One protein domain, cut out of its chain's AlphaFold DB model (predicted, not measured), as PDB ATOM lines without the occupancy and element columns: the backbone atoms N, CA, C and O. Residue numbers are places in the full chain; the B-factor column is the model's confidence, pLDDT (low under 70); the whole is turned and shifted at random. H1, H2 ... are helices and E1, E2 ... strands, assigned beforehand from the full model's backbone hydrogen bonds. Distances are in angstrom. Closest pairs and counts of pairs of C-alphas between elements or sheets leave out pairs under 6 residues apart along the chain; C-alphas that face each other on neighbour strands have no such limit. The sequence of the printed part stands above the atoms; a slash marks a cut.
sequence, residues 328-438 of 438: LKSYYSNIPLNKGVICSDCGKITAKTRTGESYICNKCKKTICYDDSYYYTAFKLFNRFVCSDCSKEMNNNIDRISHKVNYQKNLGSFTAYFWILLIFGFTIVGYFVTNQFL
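What this domain is: This is residues 328 to 438 of the 438 residues of the protein "Restriction endonuclease" of Orenia metallireducens (UniProt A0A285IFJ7). What is the shape? Three small antiparallel hairpins in a row, E1 with E2, E3 with E4, E5 with E6, make the body, with short helix H1 following E6; residues 415 to 438, mostly of long helix H2, stick out as an arm. What are the figures? The printed part has 111 residues, with six named strands and then two named helices, E1 to E6, H1, H2, class mixed. It is extended, radius of gyration of the C-alphas 20.4 A, spanning 72 by 36 by 21 A.

Where its parts are: Where are the strands? E5 is residues 373 to 378, 15.5 A, from C-alpha 373 at (34.636, 11.093, -38.839), and E6 is 382 to 387, 16.8 A. E3 is 358 to 360, E4 367 to 369, E1 340 to 342 and E2 349 to 351. Where are the helices? H1 is 388 to 392, and H2 is 407 to 433, 40.5 A, ending at C-alpha 433 (38.900, 25.655, 9.851).

How they stand to each other: What pairs the strands? In hairpin E5 and E6, N 374 and O 386 are 2.9 A apart; in E3 and E4, N 359 and O 368, 2.8 A; in E1 and E2, N 341 and O 350, 2.9 A. How near are the hairpins? The closest C-alphas of E3 and E6, Tyr 359 and Phe 385, are 6.5 A apart; those of E1 and E4, Ile 342 and Thr 367, 6.8 A. And the helices? The closest C-alphas of E5 and H1, Ser 373 and Ser 388, are 6.7 A apart, while H2 is apart from E5 and E6. Every O i to N i+4 pair is within hydrogen-bond range in H1, and 16 of 23 in H2.

The domain as a whole: How large is it? C-alphas 328 and 438, the farthest apart, are 72.1 A apart, and the printed part has no cut. Which link is long? H1 to H2, 14 residues, of which 399 to 400 pair antiparallel with 374 to 375 of E5. Where is confidence low? pLDDT is under 70 in 49 residues, among them 401 to 438.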
ATOM      1  N   LEU A 328      38.496 -11.776 -39.068       93.12
ATOM      2  CA  LEU A 328      38.460 -10.430 -39.632       93.12
ATOM      3  C   LEU A 328      39.652  -9.623 -39.141       93.12
ATOM      4  O   LEU A 328      40.062  -9.773 -37.988       93.12
ATOM      5  N   LYS A 329      40.160  -8.718 -39.976       94.25
ATOM      6  CA  LYS A 329      41.220  -7.771 -39.602       94.25
ATOM      7  C   LYS A 329      40.725  -6.333 -39.664       94.25
ATOM      8  O   LYS A 329      39.802  -6.014 -40.413       94.25
ATOM      9  N   SER A 330      41.323  -5.454 -38.863       93.94
ATOM     10  CA  SER A 330      41.098  -4.016 -39.023       93.94
ATOM     11  C   SER A 330      41.721  -3.536 -40.325       93.94
ATOM     12  O   SER A 330      42.864  -3.870 -40.619       93.94
ATOM     13  N   TYR A 331      41.005  -2.690 -41.058       93.94
ATOM     14  CA  TYR A 331      41.495  -2.044 -42.266       93.94
ATOM     15  C   TYR A 331      42.772  -1.229 -42.015       93.94
ATOM     16  O   TYR A 331      43.693  -1.283 -42.818       93.94
ATOM     17  N   TYR A 332      42.851  -0.498 -40.896       90.06
ATOM     18  CA  TYR A 332      43.976   0.412 -40.642       90.06
ATOM     19  C   TYR A 332      45.190  -0.281 -40.034       90.06
ATOM     20  O   TYR A 332      46.311  -0.093 -40.487       90.06
ATOM     21  N   SER A 333      44.980  -1.046 -38.964       89.44
ATOM     22  CA  SER A 333      46.079  -1.676 -38.227       89.44
ATOM     23  C   SER A 333      46.427  -3.070 -38.735       89.44
ATOM     24  O   SER A 333      47.455  -3.607 -38.336       89.44
ATOM     25  N   ASN A 334      45.594  -3.668 -39.595       91.25
ATOM     26  CA  ASN A 334      45.736  -5.046 -40.078       91.25
ATOM     27  C   ASN A 334      45.804  -6.097 -38.946       91.25
ATOM     28  O   ASN A 334      46.283  -7.215 -39.132       91.25
ATOM     29  N   ILE A 335      45.316  -5.744 -37.751       90.12
ATOM     30  CA  ILE A 335      45.297  -6.617 -36.571       90.12
ATOM     31  C   ILE A 335      43.996  -7.439 -36.570       90.12
ATOM     32  O   ILE A 335      42.940  -6.884 -36.901       90.12
ATOM     33  N   PRO A 336      44.030  -8.725 -36.164       92.12
ATOM     34  CA  PRO A 336      42.833  -9.545 -35.985       92.12
ATOM     35  C   PRO A 336      41.804  -8.933 -35.024       92.12
ATOM     36  O   PRO A 336      42.137  -8.385 -33.971       92.12
ATOM     37  N   LEU A 337      40.523  -9.071 -35.362       90.75
ATOM     38  CA  LEU A 337      39.404  -8.497 -34.627       90.75
ATOM     39  C   LEU A 337      38.584  -9.571 -33.918       90.75
ATOM     40  O   LEU A 337      37.887 -10.378 -34.538       90.75
ATOM     41  N   ASN A 338      38.560  -9.500 -32.588       87.88
ATOM     42  CA  ASN A 338      37.525 -10.181 -31.812       87.88
ATOM     43  C   ASN A 338      36.186  -9.427 -31.923       87.88
ATOM     44  O   ASN A 338      35.150 -10.023 -32.215       87.88
ATOM     45  N   LYS A 339      36.231  -8.096 -31.761       90.69
ATOM     46  CA  LYS A 339      35.105  -7.184 -31.992       90.69
ATOM     47  C   LYS A 339      35.515  -6.038 -32.909       90.69
ATOM     48  O   LYS A 339      36.614  -5.505 -32.762       90.69
ATOM     49  N   GLY A 340      34.614  -5.629 -33.792       93.00
ATOM     50  CA  GLY A 340      34.880  -4.604 -34.796       93.00
ATOM     51  C   GLY A 340      33.669  -3.739 -35.117       93.00
ATOM     52  O   GLY A 340      32.576  -3.935 -34.579       93.00
ATOM     53  N   VAL A 341      33.887  -2.761 -35.986       94.50
ATOM     54  CA  VAL A 341      32.868  -1.842 -36.493       94.50
ATOM     55  C   VAL A 341      33.001  -1.746 -38.010       94.50
ATOM     56  O   VAL A 341      34.115  -1.580 -38.504       94.50
ATOM     57  N   ILE A 342      31.889  -1.831 -38.738       96.19
ATOM     58  CA  ILE A 342      31.838  -1.461 -40.158       96.19
ATOM     59  C   ILE A 342      31.443   0.013 -40.249       96.19
ATOM     60  O   ILE A 342      30.448   0.431 -39.654       96.19
ATOM     61  N   CYS A 343      32.228   0.806 -40.978       95.44
ATOM     62  CA  CYS A 343      31.838   2.168 -41.327       95.44
ATOM     63  C   CYS A 343      30.631   2.131 -42.263       95.44
ATOM     64  O   CYS A 343      30.697   1.518 -43.326       95.44
ATOM     65  N   SER A 344      29.547   2.809 -41.902       95.25
ATOM     66  CA  SER A 344      28.347   2.846 -42.738       95.25
ATOM     67  C   SER A 344      28.491   3.728 -43.978       95.25
ATOM     68  O   SER A 344      27.697   3.565 -44.895       95.25
ATOM     69  N   ASP A 345      29.504   4.599 -44.031       93.12
ATOM     70  CA  ASP A 345      29.744   5.479 -45.180       93.12
ATOM     71  C   ASP A 345      30.659   4.812 -46.229       93.12
ATOM     72  O   ASP A 345      30.334   4.819 -47.412       93.12
ATOM     73  N   CYS A 346      31.768   4.177 -45.820       93.81
ATOM     74  CA  CYS A 346      32.732   3.569 -46.757       93.81
ATOM     75  C   CYS A 346      32.860   2.037 -46.686       93.81
ATOM     76  O   CYS A 346      33.630   1.448 -47.441       93.81
ATOM     77  N   GLY A 347      32.189   1.374 -45.742       95.00
ATOM     78  CA  GLY A 347      32.243  -0.079 -45.563       95.00
ATOM     79  C   GLY A 347      33.494  -0.621 -44.858       95.00
ATOM     80  O   GLY A 347      33.517  -1.803 -44.515       95.00
ATOM     81  N   LYS A 348      34.529   0.186 -44.587       95.56
ATOM     82  CA  LYS A 348      35.761  -0.294 -43.927       95.56
ATOM     83  C   LYS A 348      35.458  -0.985 -42.592       95.56
ATOM     84  O   LYS A 348      34.778  -0.426 -41.730       95.56
ATOM     85  N   ILE A 349      36.028  -2.174 -42.406       95.69
ATOM     86  CA  ILE A 349      35.994  -2.910 -41.137       95.69
ATOM     87  C   ILE A 349      37.135  -2.414 -40.250       95.69
ATOM     88  O   ILE A 349      38.284  -2.376 -40.674       95.69
ATOM     89  N   THR A 350      36.846  -2.030 -39.013       94.06
ATOM     90  CA  THR A 350      37.795  -1.328 -38.132       94.06
ATOM     91  C   THR A 350      37.746  -1.860 -36.705       94.06
ATOM     92  O   THR A 350      36.737  -2.430 -36.272       94.06
ATOM     93  N   ALA A 351      38.828  -1.673 -35.944       91.50
ATOM     94  CA  ALA A 351      38.810  -1.987 -34.522       91.50
ATOM     95  C   ALA A 351      37.861  -1.045 -33.768       91.50
ATOM     96  O   ALA A 351      37.665   0.119 -34.130       91.50
ATOM     97  N   LYS A 352      37.258  -1.558 -32.693       82.88
ATOM     98  CA  LYS A 352      36.301  -0.806 -31.877       82.88
ATOM     99  C   LYS A 352      36.942   0.442 -31.249       82.88
ATOM    100  O   LYS A 352      38.097   0.415 -30.836       82.88
ATOM    101  N   THR A 353      36.118   1.475 -31.087       66.94
ATOM    102  CA  THR A 353      36.345   2.826 -30.533       66.94
ATOM    103  C   THR A 353      37.501   3.070 -29.551       66.94
ATOM    104  O   THR A 353      38.065   4.159 -29.569       66.94
ATOM    105  N   ARG A 354      37.915   2.110 -28.712       63.28
ATOM    106  CA  ARG A 354      39.039   2.295 -27.773       63.28
ATOM    107  C   ARG A 354      40.391   2.494 -28.477       63.28
ATOM    108  O   ARG A 354      41.290   3.079 -27.886       63.28
ATOM    109  N   THR A 355      40.537   2.030 -29.718       63.44
ATOM    110  CA  THR A 355      41.772   2.189 -30.507       63.44
ATOM    111  C   THR A 355      41.808   3.474 -31.338       63.44
ATOM    112  O   THR A 355      42.837   3.754 -31.944       63.44
ATOM    113  N   GLY A 356      40.713   4.245 -31.399       81.38
ATOM    114  CA  GLY A 356      40.612   5.453 -32.229       81.38
ATOM    115  C   GLY A 356      40.440   5.196 -33.734       81.38
ATOM    116  O   GLY A 356      40.644   6.107 -34.530       81.38
ATOM    117  N   GLU A 357      40.097   3.968 -34.142       90.06
ATOM    118  CA  GLU A 357      39.888   3.597 -35.559       90.06
ATOM    119  C   GLU A 357      38.426   3.703 -36.015       90.06
ATOM    120  O   GLU A 357      38.148   3.806 -37.210       90.06
ATOM    121  N   SER A 358      37.494   3.689 -35.062       91.88
ATOM    122  CA  SER A 358      36.061   3.848 -35.294       91.88
ATOM    123  C   SER A 358      35.426   4.747 -34.250       91.88
ATOM    124  O   SER A 358      35.912   4.854 -33.123       91.88
ATOM    125  N   TYR A 359      34.296   5.343 -34.616       91.81
ATOM    126  CA  TYR A 359      33.507   6.228 -33.776       91.81
ATOM    127  C   TYR A 359      32.010   5.960 -33.965       91.81
ATOM    128  O   TYR A 359      31.570   5.320 -34.923       91.81
ATOM    129  N   ILE A 360      31.214   6.433 -33.008       92.88
ATOM    130  CA  ILE A 360      29.752   6.445 -33.090       92.88
ATOM    131  C   ILE A 360      29.347   7.908 -33.181       92.88
ATOM    132  O   ILE A 360      29.662   8.676 -32.273       92.88
ATOM    133  N   CYS A 361      28.643   8.283 -34.247       92.94
ATOM    134  CA  CYS A 361      28.152   9.641 -34.428       92.94
ATOM    135  C   CYS A 361      27.287  10.056 -33.230       92.94
ATOM    136  O   CYS A 361      26.300   9.404 -32.886       92.94
ATOM    137  N   ASN A 362      27.634  11.166 -32.591       91.44
ATOM    138  CA  ASN A 362      26.953  11.645 -31.400       91.44
ATOM    139  C   ASN A 362      25.492  12.039 -31.664       91.44
ATOM    140  O   ASN A 362      24.663  11.832 -30.771       91.44
ATOM    141  N   LYS A 363      25.187  12.530 -32.874       92.38
ATOM    142  CA  LYS A 363      23.858  12.999 -33.295       92.38
ATOM    143  C   LYS A 363      22.953  11.836 -33.719       92.38
ATOM    144  O   LYS A 363      21.959  11.575 -33.056       92.38
ATOM    145  N   CYS A 364      23.336  11.084 -34.752       94.50
ATOM    146  CA  CYS A 364      22.485  10.041 -35.344       94.50
ATOM    147  C   CYS A 364      22.856   8.599 -34.957       94.50
ATOM    148  O   CYS A 364      22.193   7.669 -35.394       94.50
ATOM    149  N   LYS A 365      23.915   8.384 -34.162       95.38
ATOM    150  CA  LYS A 365      24.438   7.058 -33.752       95.38
ATOM    151  C   LYS A 365      25.031   6.191 -34.870       95.38
ATOM    152  O   LYS A 365      25.456   5.072 -34.581       95.38
ATOM    153  N   LYS A 366      25.145   6.717 -36.098       95.88
ATOM    154  CA  LYS A 366      25.845   6.085 -37.233       95.88
ATOM    155  C   LYS A 366      27.244   5.603 -36.832       95.88
ATOM    156  O   LYS A 366      27.984   6.333 -36.170       95.88
ATOM    157  N   THR A 367      27.603   4.381 -37.213       95.69
ATOM    158  CA  THR A 367      28.962   3.849 -37.056       95.69
ATOM    159  C   THR A 367      29.848   4.339 -38.188       95.69
ATOM    160  O   THR A 367      29.528   4.129 -39.354       95.69
ATOM    161  N   ILE A 368      30.972   4.965 -37.852       94.38
ATOM    162  CA  ILE A 368      31.880   5.587 -38.822       94.38
ATOM    163  C   ILE A 368      33.327   5.223 -38.512       94.38
ATOM    164  O   ILE A 368      33.691   5.031 -37.348       94.38
ATOM    165  N   CYS A 369      34.156   5.099 -39.545       93.56
ATOM    166  CA  CYS A 369      35.593   4.967 -39.361       93.56
ATOM    167  C   CYS A 369      36.226   6.328 -39.081       93.56
ATOM    168  O   CYS A 369      35.599   7.382 -39.179       93.56
ATOM    169  N   TYR A 370      37.503   6.273 -38.746       89.06
ATOM    170  CA  TYR A 370      38.351   7.426 -38.550       89.06
ATOM    171  C   TYR A 370      38.344   8.421 -39.739       89.06
ATOM    172  O   TYR A 370      38.121   9.610 -39.511       89.06
ATOM    173  N   ASP A 371      38.469   7.955 -40.990       90.12
ATOM    174  CA  ASP A 371      38.532   8.842 -42.176       90.12
ATOM    175  C   ASP A 371      37.207   9.566 -42.483       90.12
ATOM    176  O   ASP A 371      37.203  10.647 -43.085       90.12
ATOM    177  N   ASP A 372      36.088   8.963 -42.074       91.69
ATOM    178  CA  ASP A 372      34.723   9.459 -42.304       91.69
ATOM    179  C   ASP A 372      34.147  10.160 -41.064       91.69
ATOM    180  O   ASP A 372      32.948  10.440 -40.972       91.69
ATOM    181  N   SER A 373      35.009  10.437 -40.083       90.88
ATOM    182  CA  SER A 373      34.636  11.093 -38.839       90.88
ATOM    183  C   SER A 373      35.109  12.540 -38.774       90.88
ATOM    184  O   SER A 373      36.208  12.908 -39.191       90.88
ATOM    185  N   TYR A 374      34.242  13.364 -38.207       89.38
ATOM    186  CA  TYR A 374      34.484  14.761 -37.891       89.38
ATOM    187  C   TYR A 374      34.337  14.941 -36.384       89.38
ATOM    188  O   TYR A 374      33.651  14.146 -35.732       89.38
ATOM    189  N   TYR A 375      34.953  15.971 -35.812       85.88
ATOM    190  CA  TYR A 375      34.804  16.262 -34.390       85.88
ATOM    191  C   TYR A 375      34.532  17.732 -34.110       85.88
ATOM    192  O   TYR A 375      34.890  18.619 -34.877       85.88
ATOM    193  N   TYR A 376      33.895  17.965 -32.969       79.38
ATOM    194  CA  TYR A 376      33.773  19.277 -32.350       79.38
ATOM    195  C   TYR A 376      34.062  19.144 -30.855       79.38
ATOM    196  O   TYR A 376      33.828  18.092 -30.241       79.38
ATOM    197  N   THR A 377      34.570  20.208 -30.247       73.00
ATOM    198  CA  THR A 377      34.836  20.233 -28.809       73.00
ATOM    199  C   THR A 377      33.562  20.617 -28.062       73.00
ATOM    200  O   THR A 377      33.117  21.760 -28.117       73.00
ATOM    201  N   ALA A 378      32.970  19.668 -27.332       61.44
ATOM    202  CA  ALA A 378      31.899  19.970 -26.389       61.44
ATOM    203  C   ALA A 378      32.528  20.262 -25.018       61.44
ATOM    204  O   ALA A 378      33.216  19.402 -24.473       61.44
ATOM    205  N   PHE A 379      32.297  21.460 -24.469       58.38
ATOM    206  CA  PHE A 379      32.782  21.882 -23.143       58.38
ATOM    207  C   PHE A 379      34.291  21.650 -22.913       58.38
ATOM    208  O   PHE A 379      34.646  20.742 -22.176       58.38
ATOM    209  N   LYS A 380      35.165  22.460 -23.539       58.72
ATOM    210  CA  LYS A 380      36.641  22.612 -23.361       58.72
ATOM    211  C   LYS A 380      37.554  21.366 -23.179       58.72
ATOM    212  O   LYS A 380      38.765  21.543 -23.198       58.72
ATOM    213  N   LEU A 381      37.052  20.136 -23.035       57.25
ATOM    214  CA  LEU A 381      37.826  18.959 -22.609       57.25
ATOM    215  C   LEU A 381      37.375  17.629 -23.250       57.25
ATOM    216  O   LEU A 381      38.112  16.650 -23.159       57.25
ATOM    217  N   PHE A 382      36.222  17.560 -23.935       68.06
ATOM    218  CA  PHE A 382      35.751  16.315 -24.562       68.06
ATOM    219  C   PHE A 382      35.382  16.495 -26.037       68.06
ATOM    220  O   PHE A 382      34.388  17.137 -26.385       68.06
ATOM    221  N   ASN A 383      36.153  15.852 -26.916       76.00
ATOM    222  CA  ASN A 383      35.821  15.782 -28.335       76.00
ATOM    223  C   ASN A 383      34.627  14.846 -28.551       76.00
ATOM    224  O   ASN A 383      34.594  13.714 -28.055       76.00
ATOM    225  N   ARG A 384      33.634  15.330 -29.296       84.56
ATOM    226  CA  ARG A 384      32.481  14.555 -29.759       84.56
ATOM    227  C   ARG A 384      32.641  14.286 -31.244       84.56
ATOM    228  O   ARG A 384      33.068  15.173 -31.974       84.56
ATOM    229  N   PHE A 385      32.275  13.085 -31.676       88.94
ATOM    230  CA  PHE A 385      32.465  12.645 -33.055       88.94
ATOM    231  C   PHE A 385      31.136  12.644 -33.803       88.94
ATOM    232  O   PHE A 385      30.114  12.239 -33.250       88.94
ATOM    233  N   VAL A 386      31.128  13.077 -35.057       91.62
ATOM    234  CA  VAL A 386      29.946  13.099 -35.929       91.62
ATOM    235  C   VAL A 386      30.302  12.588 -37.324       91.62
ATOM    236  O   VAL A 386      31.459  12.644 -37.733       91.62
ATOM    237  N   CYS A 387      29.316  12.035 -38.031       92.69
ATOM    238  CA  CYS A 387      29.481  11.597 -39.418       92.69
ATOM    239  C   CYS A 387      29.428  12.784 -40.388       92.69
ATOM    240  O   CYS A 387      28.998  13.874 -40.005       92.69
ATOM    241  N   SER A 388      29.799  12.533 -41.646       89.56
ATOM    242  CA  SER A 388      29.807  13.529 -42.729       89.56
ATOM    243  C   SER A 388      28.466  14.250 -42.915       89.56
ATOM    244  O   SER A 388      28.425  15.465 -43.075       89.56
ATOM    245  N   ASP A 389      27.347  13.529 -42.841       91.44
ATOM    246  CA  ASP A 389      26.028  14.156 -43.013       91.44
ATOM    247  C   ASP A 389      25.688  15.088 -41.843       91.44
ATOM    248  O   ASP A 389      25.272  16.225 -42.032       91.44
ATOM    249  N   CYS A 390      25.936  14.638 -40.608       91.38
ATOM    250  CA  CYS A 390      25.651  15.433 -39.419       91.38
ATOM    251  C   CYS A 390      26.589  16.632 -39.263       91.38
ATOM    252  O   CYS A 390      26.173  17.610 -38.650       91.38
ATOM    253  N   SER A 391      27.828  16.567 -39.770       88.75
ATOM    254  CA  SER A 391      28.744  17.710 -39.727       88.75
ATOM    255  C   SER A 391      28.285  18.843 -40.643       88.75
ATOM    256  O   SER A 391      28.373  19.999 -40.246       88.75
ATOM    257  N   LYS A 392      27.724  18.532 -41.817       87.25
ATOM    258  CA  LYS A 392      27.184  19.541 -42.748       87.25
ATOM    259  C   LYS A 392      26.011  20.337 -42.168       87.25
ATOM    260  O   LYS A 392      25.813  21.486 -42.534       87.25
ATOM    261  N   GLU A 393      25.240  19.738 -41.264       85.19
ATOM    262  CA  GLU A 393      24.073  20.361 -40.623       85.19
ATOM    263  C   GLU A 393      24.415  21.184 -39.369       85.19
ATOM    264  O   GLU A 393      23.521  21.626 -38.645       85.19
ATOM    265  N   MET A 394      25.695  21.316 -39.025       80.38
ATOM    266  CA  MET A 394      26.134  21.966 -37.794       80.38
ATOM    267  C   MET A 394      26.769  23.328 -38.088       80.38
ATOM    268  O   MET A 394      27.675  23.434 -38.902       80.38
ATOM    269  N   ASN A 395      26.358  24.352 -37.336       65.62
ATOM    270  CA  ASN A 395      26.894  25.722 -37.420       65.62
ATOM    271  C   ASN A 395      28.168  25.944 -36.572       65.62
ATOM    272  O   ASN A 395      28.539  27.082 -36.296       65.62
ATOM    273  N   ASN A 396      28.806  24.873 -36.091       64.19
ATOM    274  CA  ASN A 396      29.975  24.944 -35.208       64.19
ATOM    275  C   ASN A 396      31.278  24.814 -36.011       64.19
ATOM    276  O   ASN A 396      31.281  24.201 -37.076       64.19
ATOM    277  N   ASN A 397      32.402  25.275 -35.446       67.31
ATOM    278  CA  ASN A 397      33.735  24.921 -35.943       67.31
ATOM    279  C   ASN A 397      33.926  23.403 -35.829       67.31
ATOM    280  O   ASN A 397      34.076  22.864 -34.728       67.31
ATOM    281  N   ILE A 398      33.848  22.723 -36.969       73.00
ATOM    282  CA  ILE A 398      34.007  21.281 -37.090       73.00
ATOM    283  C   ILE A 398      35.268  21.007 -37.878       73.00
ATOM    284  O   ILE A 398      35.396  21.429 -39.026       73.00
ATOM    285  N   ASP A 399      36.137  20.204 -37.286       70.44
ATOM    286  CA  ASP A 399      37.348  19.759 -37.943       70.44
ATOM    287  C   ASP A 399      37.179  18.319 -38.416       70.44
ATOM    288  O   ASP A 399      36.684  17.435 -37.698       70.44
ATOM    289  N   ARG A 400      37.614  18.068 -39.653       72.06
ATOM    290  CA  ARG A 400      37.793  16.701 -40.127       72.06
ATOM    291  C   ARG A 400      38.986  16.095 -39.411       72.06
ATOM    292  O   ARG A 400      40.018  16.729 -39.205       72.06
ATOM    293  N   ILE A 401      38.840  14.838 -39.051       63.72
ATOM    294  CA  ILE A 401      39.885  14.113 -38.364       63.72
ATOM    295  C   ILE A 401      40.954  13.699 -39.403       63.72
ATOM    296  O   ILE A 401      40.638  12.998 -40.359       63.72
ATOM    297  N   SER A 402      42.196  14.202 -39.258       50.59
ATOM    298  CA  SER A 402      43.302  14.019 -40.229       50.59
ATOM    299  C   SER A 402      44.395  12.999 -39.840       50.59
ATOM    300  O   SER A 402      44.859  12.275 -40.718       50.59
ATOM    301  N   HIS A 403      44.764  12.853 -38.549       54.00
ATOM    302  CA  HIS A 403      45.446  11.636 -38.020       54.00
ATOM    303  C   HIS A 403      44.830  10.991 -36.750       54.00
ATOM    304  O   HIS A 403      44.093  11.658 -36.015       54.00
ATOM    305  N   LYS A 404      45.077   9.678 -36.527       51.00
ATOM    306  CA  LYS A 404      44.556   8.852 -35.406       51.00
ATOM    307  C   LYS A 404      44.622   9.665 -34.113       51.00
ATOM    308  O   LYS A 404      45.716   9.931 -33.618       51.00
ATOM    309  N   VAL A 405      43.474  10.116 -33.594       50.50
ATOM    310  CA  VAL A 405      43.449  10.966 -32.395       50.50
ATOM    311  C   VAL A 405      43.937  10.102 -31.245       50.50
ATOM    312  O   VAL A 405      43.240   9.199 -30.780       50.50
ATOM    313  N   ASN A 406      45.184  10.327 -30.844       41.91
ATOM    314  CA  ASN A 406      45.855   9.506 -29.856       41.91
ATOM    315  C   ASN A 406      45.235   9.823 -28.487       41.91
ATOM    316  O   ASN A 406      45.638  10.768 -27.808       41.91
ATOM    317  N   TYR A 407      44.216   9.052 -28.094       42.00
ATOM    318  CA  TYR A 407      43.450   9.231 -26.852       42.00
ATOM    319  C   TYR A 407      44.337   9.231 -25.590       42.00
ATOM    320  O   TYR A 407      43.921   9.706 -24.537       42.00
ATOM    321  N   GLN A 408      45.582   8.748 -25.693       37.16
ATOM    322  CA  GLN A 408      46.568   8.789 -24.614       37.16
ATOM    323  C   GLN A 408      47.082  10.199 -24.270       37.16
ATOM    324  O   GLN A 408      47.533  10.395 -23.146       37.16
ATOM    325  N   LYS A 409      46.967  11.206 -25.152       35.47
ATOM    326  CA  LYS A 409      47.417  12.576 -24.818       35.47
ATOM    327  C   LYS A 409      46.513  13.317 -23.819       35.47
ATOM    328  O   LYS A 409      46.976  14.271 -23.208       35.47
ATOM    329  N   ASN A 410      45.284  12.848 -23.571       36.84
ATOM    330  CA  ASN A 410      44.358  13.470 -22.608       36.84
ATOM    331  C   ASN A 410      44.368  12.831 -21.204       36.84
ATOM    332  O   ASN A 410      43.617  13.261 -20.334       36.84
ATOM    333  N   LEU A 411      45.226  11.839 -20.940       34.38
ATOM    334  CA  LEU A 411      45.461  11.352 -19.570       34.38
ATOM    335  C   LEU A 411      46.419  12.265 -18.783       34.38
ATOM    336  O   LEU A 411      46.319  12.333 -17.561       34.38
ATOM    337  N   GLY A 412      47.285  13.019 -19.472       32.66
ATOM    338  CA  GLY A 412      48.193  13.990 -18.844       32.66
ATOM    339  C   GLY A 412      47.500  15.251 -18.313       32.66
ATOM    340  O   GLY A 412      48.039  15.925 -17.442       32.66
ATOM    341  N   SER A 413      46.289  15.562 -18.787       39.09
ATOM    342  CA  SER A 413      45.469  16.648 -18.240       39.09
ATOM    343  C   SER A 413      44.574  16.186 -17.088       39.09
ATOM    344  O   SER A 413      44.207  17.004 -16.252       39.09
ATOM    345  N   PHE A 414      44.273  14.887 -16.975       38.41
ATOM    346  CA  PHE A 414      43.510  14.353 -15.843       38.41
ATOM    347  C   PHE A 414      44.325  14.390 -14.544       38.41
ATOM    348  O   PHE A 414      43.777  14.725 -13.499       38.41
ATOM    349  N   THR A 415      45.638  14.135 -14.602       40.06
ATOM    350  CA  THR A 415      46.533  14.306 -13.444       40.06
ATOM    351  C   THR A 415      46.672  15.779 -13.064       40.06
ATOM    352  O   THR A 415      46.553  16.105 -11.887       40.06
ATOM    353  N   ALA A 416      46.816  16.685 -14.035       41.12
ATOM    354  CA  ALA A 416      46.867  18.124 -13.772       41.12
ATOM    355  C   ALA A 416      45.566  18.656 -13.136       41.12
ATOM    356  O   ALA A 416      45.628  19.420 -12.178       41.12
ATOM    357  N   TYR A 417      44.391  18.207 -13.591       45.81
ATOM    358  CA  TYR A 417      43.107  18.594 -12.994       45.81
ATOM    359  C   TYR A 417      42.830  17.921 -11.644       45.81
ATOM    360  O   TYR A 417      42.191  18.540 -10.799       45.81
ATOM    361  N   PHE A 418      43.335  16.706 -11.395       46.66
ATOM    362  CA  PHE A 418      43.275  16.079 -10.068       46.66
ATOM    363  C   PHE A 418      44.136  16.850  -9.054       46.66
ATOM    364  O   PHE A 418      43.701  17.072  -7.928       46.66
ATOM    365  N   TRP A 419      45.306  17.349  -9.476       45.12
ATOM    366  CA  TRP A 419      46.132  18.257  -8.672       45.12
ATOM    367  C   TRP A 419      45.484  19.637  -8.488       45.12
ATOM    368  O   TRP A 419      45.501  20.156  -7.379       45.12
ATOM    369  N   ILE A 420      44.841  20.208  -9.513       51.44
ATOM    370  CA  ILE A 420      44.114  21.486  -9.391       51.44
ATOM    371  C   ILE A 420      42.886  21.345  -8.473       51.44
ATOM    372  O   ILE A 420      42.664  22.210  -7.633       51.44
ATOM    373  N   LEU A 421      42.125  20.247  -8.550       51.22
ATOM    374  CA  LEU A 421      41.000  19.975  -7.643       51.22
ATOM    375  C   LEU A 421      41.457  19.672  -6.207       51.22
ATOM    376  O   LEU A 421      40.757  20.051  -5.274       51.22
ATOM    377  N   LEU A 422      42.633  19.066  -6.009       52.38
ATOM    378  CA  LEU A 422      43.260  18.947  -4.687       52.38
ATOM    379  C   LEU A 422      43.688  20.320  -4.145       52.38
ATOM    380  O   LEU A 422      43.370  20.644  -3.006       52.38
ATOM    381  N   ILE A 423      44.325  21.168  -4.958       53.53
ATOM    382  CA  ILE A 423      44.764  22.516  -4.551       53.53
ATOM    383  C   ILE A 423      43.565  23.423  -4.205       53.53
ATOM    384  O   ILE A 423      43.605  24.133  -3.198       53.53
ATOM    385  N   PHE A 424      42.475  23.362  -4.980       49.81
ATOM    386  CA  PHE A 424      41.236  24.098  -4.687       49.81
ATOM    387  C   PHE A 424      40.410  23.471  -3.546       49.81
ATOM    388  O   PHE A 424      39.762  24.187  -2.785       49.81
ATOM    389  N   GLY A 425      40.466  22.147  -3.368       46.66
ATOM    390  CA  GLY A 425      39.835  21.454  -2.241       46.66
ATOM    391  C   GLY A 425      40.475  21.801  -0.893       46.66
ATOM    392  O   GLY A 425      39.767  22.003   0.091       46.66
ATOM    393  N   PHE A 426      41.802  21.963  -0.848       45.72
ATOM    394  CA  PHE A 426      42.514  22.377   0.367       45.72
ATOM    395  C   PHE A 426      42.303  23.856   0.730       45.72
ATOM    396  O   PHE A 426      42.315  24.194   1.912       45.72
ATOM    397  N   THR A 427      42.040  24.740  -0.239       47.22
ATOM    398  CA  THR A 427      41.753  26.162   0.043       47.22
ATOM    399  C   THR A 427      40.342  26.388   0.592       47.22
ATOM    400  O   THR A 427      40.158  27.267   1.431       47.22
ATOM    401  N   ILE A 428      39.359  25.560   0.216       44.34
ATOM    402  CA  ILE A 428      37.991  25.642   0.763       44.34
ATOM    403  C   ILE A 428      37.912  25.047   2.181       44.34
ATOM    404  O   ILE A 428      37.208  25.589   3.030       44.34
ATOM    405  N   VAL A 429      38.682  23.993   2.484       43.12
ATOM    406  CA  VAL A 429      38.757  23.434   3.849       43.12
ATOM    407  C   VAL A 429      39.587  24.332   4.780       43.12
ATOM    408  O   VAL A 429      39.219  24.510   5.937       43.12
ATOM    409  N   GLY A 430      40.645  24.984   4.280       41.84
ATOM    410  CA  GLY A 430      41.453  25.924   5.067       41.84
ATOM    411  C   GLY A 430      40.709  27.193   5.507       41.84
ATOM    412  O   GLY A 430      40.979  27.700   6.590       41.84
ATOM    413  N   TYR A 431      39.739  27.675   4.720       40.59
ATOM    414  CA  TYR A 431      38.943  28.865   5.064       40.59
ATOM    415  C   TYR A 431      37.813  28.574   6.073       40.59
ATOM    416  O   TYR A 431      37.348  29.478   6.760       40.59
ATOM    417  N   PHE A 432      37.385  27.312   6.202       37.09
ATOM    418  CA  PHE A 432      36.368  26.898   7.180       37.09
ATOM    419  C   PHE A 432      36.951  26.449   8.532       37.09
ATOM    420  O   PHE A 432      36.218  26.417   9.516       37.09
ATOM    421  N   VAL A 433      38.253  26.145   8.614       40.66
ATOM    422  CA  VAL A 433      38.900  25.655   9.851       40.66
ATOM    423  C   VAL A 433      39.529  26.776  10.697       40.66
ATOM    424  O   VAL A 433      39.770  26.575  11.883       40.66
ATOM    425  N   THR A 434      39.718  27.991  10.170       39.88
ATOM    426  CA  THR A 434      40.247  29.128  10.956       39.88
ATOM    427  C   THR A 434      39.187  29.963  11.685       39.88
ATOM    428  O   THR A 434      39.557  30.830  12.465       39.88
ATOM    429  N   ASN A 435      37.890  29.679  11.514       44.00
ATOM    430  CA  ASN A 435      36.789  30.404  12.178       44.00
ATOM    431  C   ASN A 435      36.124  29.623  13.331       44.00
ATOM    432  O   ASN A 435      34.970  29.876  13.670       44.00
ATOM    433  N   GLN A 436      36.832  28.668  13.949       41.75
ATOM    434  CA  GLN A 436      36.323  27.955  15.133       41.75
ATOM    435  C   GLN A 436      37.259  27.914  16.350       41.75
ATOM    436  O   GLN A 436      36.875  27.341  17.362       41.75
ATOM    437  N   PHE A 437      38.424  28.568  16.310       40.19
ATOM    438  CA  PHE A 437      39.244  28.829  17.501       40.19
ATOM    439  C   PHE A 437      40.030  30.139  17.343       40.19
ATOM    440  O   PHE A 437      41.201  30.109  16.969       40.19
ATOM    441  N   LEU A 438      39.353  31.267  17.592       35.94
ATOM    442  CA  LEU A 438      39.806  32.457  18.340       35.94
ATOM    443  C   LEU A 438      38.745  33.558  18.270       35.94
ATOM    444  O   LEU A 438      38.338  33.908  17.141       35.94
TER     445      LEU A 438